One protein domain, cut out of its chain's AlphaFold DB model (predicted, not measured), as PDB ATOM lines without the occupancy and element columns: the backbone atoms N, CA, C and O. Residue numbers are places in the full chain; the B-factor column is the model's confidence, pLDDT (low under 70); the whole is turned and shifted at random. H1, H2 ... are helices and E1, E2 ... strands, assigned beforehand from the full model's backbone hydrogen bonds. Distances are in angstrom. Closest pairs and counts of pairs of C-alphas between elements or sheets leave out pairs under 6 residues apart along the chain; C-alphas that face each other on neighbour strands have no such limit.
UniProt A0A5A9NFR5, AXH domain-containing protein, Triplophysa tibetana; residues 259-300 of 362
ATOM      1  N   MET A 259     222.344 183.592 211.291       49.16
ATOM      2  CA  MET A 259     221.323 184.334 212.044       49.16
ATOM      3  C   MET A 259     219.970 183.615 212.087       49.16
ATOM      4  O   MET A 259     219.313 183.631 213.125       49.16
ATOM      5  N   LEU A 260     219.578 182.942 211.002       49.66
ATOM      6  CA  LEU A 260     218.311 182.201 210.924       49.66
ATOM      7  C   LEU A 260     218.289 180.978 211.858       49.66
ATOM      8  O   LEU A 260     217.251 180.658 212.426       49.66
ATOM      9  N   HIS A 261     219.449 180.369 212.121       51.22
ATOM     10  CA  HIS A 261     219.593 179.284 213.101       51.22
ATOM     11  C   HIS A 261     219.527 179.727 214.577       51.22
ATOM     12  O   HIS A 261     219.538 178.873 215.461       51.22
ATOM     13  N   ARG A 262     219.476 181.031 214.889       57.62
ATOM     14  CA  ARG A 262     219.510 181.498 216.293       57.62
ATOM     15  C   ARG A 262     218.165 181.396 217.001       57.62
ATOM     16  O   ARG A 262     218.137 181.250 218.221       57.62
ATOM     17  N   PHE A 263     217.069 181.405 216.252       67.88
ATOM     18  CA  PHE A 263     215.714 181.312 216.795       67.88
ATOM     19  C   PHE A 263     215.118 179.917 216.592       67.88
ATOM     20  O   PHE A 263     213.991 179.773 216.133       67.88
ATOM     21  N   VAL A 264     215.885 178.873 216.910       78.69
ATOM     22  CA  VAL A 264     215.327 177.522 217.012       78.69
ATOM     23  C   VAL A 264     214.472 177.400 218.275       78.69
ATOM     24  O   VAL A 264     214.701 178.094 219.267       78.69
ATOM     25  N   GLN A 265     213.477 176.515 218.245       80.75
ATOM     26  CA  GLN A 265     212.669 176.208 219.424       80.75
ATOM     27  C   GLN A 265     213.571 175.821 220.605       80.75
ATOM     28  O   GLN A 265     214.492 175.017 220.461       80.75
ATOM     29  N   GLY A 266     213.305 176.395 221.776       85.00
ATOM     30  CA  GLY A 266     214.096 176.187 222.983       85.00
ATOM     31  C   GLY A 266     215.304 177.116 223.126       85.00
ATOM     32  O   GLY A 266     215.883 177.142 224.215       85.00
ATOM     33  N   SER A 267     215.664 177.900 222.099       88.75
ATOM     34  CA  SER A 267     216.647 178.983 222.236       88.75
ATOM     35  C   SER A 267     216.197 179.990 223.293       88.75
ATOM     36  O   SER A 267     215.010 180.295 223.419       88.75
ATOM     37  N   LEU A 268     217.159 180.541 224.032       89.50
ATOM     38  CA  LEU A 268     216.928 181.649 224.954       89.50
ATOM     39  C   LEU A 268     217.271 182.971 224.272       89.50
ATOM     40  O   LEU A 268     218.319 183.108 223.644       89.50
ATOM     41  N   VAL A 269     216.384 183.944 224.430       90.25
ATOM     42  CA  VAL A 269     216.527 185.317 223.962       90.25
ATOM     43  C   VAL A 269     216.699 186.209 225.175       90.25
ATOM     44  O   VAL A 269     215.881 186.192 226.096       90.25
ATOM     45  N   GLU A 270     217.777 186.981 225.173       90.50
ATOM     46  CA  GLU A 270     218.009 188.011 226.171       90.50
ATOM     47  C   GLU A 270     217.216 189.268 225.811       90.50
ATOM     48  O   GLU A 270     217.399 189.874 224.756       90.50
ATOM     49  N   LEU A 271     216.295 189.629 226.694       89.94
ATOM     50  CA  LEU A 271     215.516 190.854 226.652       89.94
ATOM     51  C   LEU A 271     216.279 191.981 227.347       89.94
ATOM     52  O   LEU A 271     217.159 191.753 228.184       89.94
ATOM     53  N   VAL A 272     215.862 193.218 227.075       86.25
ATOM     54  CA  VAL A 272     216.380 194.394 227.780       86.25
ATOM     55  C   VAL A 272     216.217 194.204 229.296       86.25
ATOM     56  O   VAL A 272     215.189 193.718 229.784       86.25
ATOM     57  N   GLY A 273     217.287 194.517 230.031       84.56
ATOM     58  CA  GLY A 273     217.393 194.263 231.470       84.56
ATOM     59  C   GLY A 273     217.908 192.867 231.847       84.56
ATOM     60  O   GLY A 273     217.776 192.486 233.007       84.56
ATOM     61  N   GLY A 274     218.467 192.103 230.900       88.50
ATOM     62  CA  GLY A 274     219.124 190.814 231.161       88.50
ATOM     63  C   GLY A 274     218.160 189.654 231.432       88.50
ATOM     64  O   GLY A 274     218.553 188.615 231.963       88.50
ATOM     65  N   ARG A 275     216.871 189.818 231.111       90.50
ATOM     66  CA  ARG A 275     215.872 188.756 231.292       90.50
ATOM     67  C   ARG A 275     215.969 187.775 230.135       90.50
ATOM     68  O   ARG A 275     215.796 188.168 228.991       90.50
ATOM     69  N   LEU A 276     216.178 186.500 230.428       92.88
ATOM     70  CA  LEU A 276     216.182 185.449 229.414       92.88
ATOM     71  C   LEU A 276     214.781 184.857 229.262       92.88
ATOM     72  O   LEU A 276     214.147 184.495 230.256       92.88
ATOM     73  N   LYS A 277     214.307 184.729 228.023       94.00
ATOM     74  CA  LYS A 277     213.028 184.091 227.701       94.00
ATOM     75  C   LYS A 277     213.192 183.122 226.542       94.00
ATOM     76  O   LYS A 277     213.967 183.384 225.631       94.00
ATOM     77  N   ARG A 278     212.488 181.990 226.577       92.50
ATOM     78  CA  ARG A 278     212.496 181.052 225.451       92.50
ATOM     79  C   ARG A 278     211.833 181.690 224.237       92.50
ATOM     80  O   ARG A 278     210.890 182.461 224.404       92.50
ATOM     81  N   VAL A 279     212.300 181.352 223.037       90.69
ATOM     82  CA  VAL A 279     211.729 181.861 221.776       90.69
ATOM     83  C   VAL A 279     210.232 181.577 221.693       90.69
ATOM     84  O   VAL A 279     209.460 182.471 221.366       90.69
ATOM     85  N   GLU A 280     209.815 180.367 222.056       91.38
ATOM     86  CA  GLU A 280     208.413 179.944 222.066       91.38
ATOM     87  C   GLU A 280     207.547 180.662 223.114       91.38
ATOM     88  O   GLU A 280     206.328 180.723 222.964       91.38
ATOM     89  N   ASP A 281     208.168 181.230 224.151       92.31
ATOM     90  CA  ASP A 281     207.473 181.957 225.212       92.31
ATOM     91  C   ASP A 281     207.446 183.475 224.955       92.31
ATOM     92  O   ASP A 281     206.769 184.204 225.689       92.31
ATOM     93  N   LEU A 282     208.183 183.986 223.958       90.38
ATOM     94  CA  LEU A 282     208.213 185.413 223.626       90.38
ATOM     95  C   LEU A 282     206.830 185.913 223.216       90.38
ATOM     96  O   LEU A 282     206.152 185.336 222.368       90.38
ATOM     97  N   ARG A 283     206.429 187.039 223.803       92.06
ATOM     98  CA  ARG A 283     205.177 187.721 223.488       92.06
ATOM     99  C   ARG A 283     205.445 189.135 223.001       92.06
ATOM    100  O   ARG A 283     206.512 189.702 223.228       92.06
ATOM    101  N   MET A 284     204.431 189.728 222.375       88.69
ATOM    102  CA  MET A 284     204.496 191.108 221.894       88.69
ATOM    103  C   MET A 284     204.789 192.098 223.028       88.69
ATOM    104  O   MET A 284     205.575 193.017 222.828       88.69
ATOM    105  N   GLU A 285     204.252 191.867 224.232       93.75
ATOM    106  CA  GLU A 285     204.472 192.771 225.369       93.75
ATOM    107  C   GLU A 285     205.944 192.805 225.806       93.75
ATOM    108  O   GLU A 285     206.424 193.830 226.284       93.75
ATOM    109  N   ASP A 286     206.681 191.702 225.628       89.38
ATOM    110  CA  ASP A 286     208.111 191.670 225.948       89.38
ATOM    111  C   ASP A 286     208.898 192.570 224.986       89.38
ATOM    112  O   ASP A 286     209.827 193.265 225.400       89.38
ATOM    113  N   LEU A 287     208.510 192.577 223.706       89.25
ATOM    114  CA  LEU A 287     209.124 193.404 222.669       89.25
ATOM    115  C   LEU A 287     208.789 194.886 222.875       89.25
ATOM    116  O   LEU A 287     209.672 195.734 222.754       89.25
ATOM    117  N   GLU A 288     207.534 195.194 223.218       90.25
ATOM    118  CA  GLU A 288     207.090 196.558 223.532       90.25
ATOM    119  C   GLU A 288     207.843 197.100 224.743       90.25
ATOM    120  O   GLU A 288     208.435 198.177 224.672       90.25
ATOM    121  N   GLN A 289     207.959 196.298 225.803       90.25
ATOM    122  CA  GLN A 289     208.727 196.669 226.984       90.25
ATOM    123  C   GLN A 289     210.218 196.882 226.671       90.25
ATOM    124  O   GLN A 289     210.844 197.775 227.239       90.25
ATOM    125  N   CYS A 290     210.804 196.090 225.767       88.50
ATOM    126  CA  CYS A 290     212.188 196.297 225.337       88.50
ATOM    127  C   CYS A 290     212.374 197.631 224.600       88.50
ATOM    128  O   CYS A 290     213.357 198.328 224.848       88.50
ATOM    129  N   ALA A 291     211.434 198.002 223.729       87.81
ATOM    130  CA  ALA A 291     211.470 199.283 223.027       87.81
ATOM    131  C   ALA A 291     211.245 200.475 223.973       87.81
ATOM    132  O   ALA A 291     211.891 201.508 223.826       87.81
ATOM    133  N   GLU A 292     210.388 200.329 224.988       89.75
ATOM    134  CA  GLU A 292     210.193 201.358 226.018       89.75
ATOM    135  C   GLU A 292     211.445 201.569 226.877       89.75
ATOM    136  O   GLU A 292     211.801 202.702 227.202       89.75
ATOM    137  N   GLN A 293     212.125 200.483 227.251       87.25
ATOM    138  CA  GLN A 293     213.315 200.545 228.101       87.25
ATOM    139  C   GLN A 293     214.557 201.033 227.354       87.25
ATOM    140  O   GLN A 293     215.464 201.585 227.979       87.25
ATOM    141  N   HIS A 294     214.615 200.838 226.036       83.56
ATOM    142  CA  HIS A 294     215.762 201.231 225.234       83.56
ATOM    143  C   HIS A 294     215.367 202.293 224.196       83.56
ATOM    144  O   HIS A 294     214.886 201.952 223.119       83.56
ATOM    145  N   PRO A 295     215.690 203.583 224.416       78.50
ATOM    146  CA  PRO A 295     215.258 204.681 223.536       78.50
ATOM    147  C   PRO A 295     215.877 204.657 222.123       78.50
ATOM    148  O   PRO A 295     215.511 205.466 221.272       78.50
ATOM    149  N   GLY A 296     216.828 203.752 221.875       82.50
ATOM    150  CA  GLY A 296     217.431 203.511 220.562       82.50
ATOM    151  C   GLY A 296     216.733 202.406 219.767       82.50
ATOM    152  O   GLY A 296     217.031 202.239 218.590       82.50
ATOM    153  N   LEU A 297     215.814 201.662 220.389       77.81
ATOM    154  CA  LEU A 297     215.042 200.605 219.748       77.81
ATOM    155  C   LEU A 297     213.617 201.104 219.511       77.81
ATOM    156  O   LEU A 297     212.974 201.654 220.401       77.81
ATOM    157  N   LYS A 298     213.113 200.906 218.293       82.69
ATOM    158  CA  LYS A 298     211.724 201.197 217.933       82.69
ATOM    159  C   LYS A 298     211.110 199.962 217.305       82.69
ATOM    160  O   LYS A 298     211.726 199.324 216.456       82.69
ATOM    161  N   LEU A 299     209.889 199.646 217.719       81.31
ATOM    162  CA  LEU A 299     209.097 198.632 217.045       81.31
ATOM    163  C   LEU A 299     208.487 199.235 215.791       81.31
ATOM    164  O   LEU A 299     207.610 200.095 215.865       81.31
ATOM    165  N   GLU A 300     208.944 198.754 214.643       79.56
ATOM    166  CA  GLU A 300     208.306 199.039 213.367       79.56
ATOM    167  C   GLU A 300     207.285 197.946 213.061       79.56
ATOM    168  O   GLU A 300     207.583 196.749 213.104       79.56
TER     169      GLU A 300
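AT A GLANCE: This is residues 259 to 300 of the 362 residues of the protein "AXH domain-containing protein" of Triplophysa tibetana (UniProt A0A5A9NFR5). A small hairpin of two strands, E1 and E2, has the short helix H1 beyond one end and the longer helix H2 near the other. The 42 printed residues hold two named helices and two named strands, in the order H1, E1, E2, H2; the class is mixed, the sheet E1 - E2 antiparallel. It is only just compact, close to loose, with radius of gyration of the C-alphas 10.7 A, and spans 28 by 19 by 16 A.

HOW THE PARTS SIT: H1, residues 259 to 263, is apart from E2, residues 275 to 278, and from H2, residues 284 to 293. E1, residues 268 to 271, forms a hairpin with E2, at 143 degrees between directions; N 269 and O 277 are 2.8 A apart, within hydrogen-bond range. The closest C-alphas of E1 and H2, Leu 271 and Cys 290, are 6.5 A apart. In H2 every O i to N i+4 pair is within hydrogen-bond range; in H1 0 of 1 is, and 1 of 2 O i to N i+3 pairs.

IN THESE COORDINATES: H1 begins at C-alpha 259 (221.323, 184.334, 212.044) and measures 7.9 A; E1 measures 9.5 A, E2 10.2 A. H2, 14.3 A, ends at C-alpha 293 (213.315, 200.545, 228.101).

THE WHOLE: The farthest C-alphas, Gln 265 and Pro 295, are 28.9 A apart. The printed part has no cut, and its three links are tight. Residues 259 to 263 have pLDDT under 70.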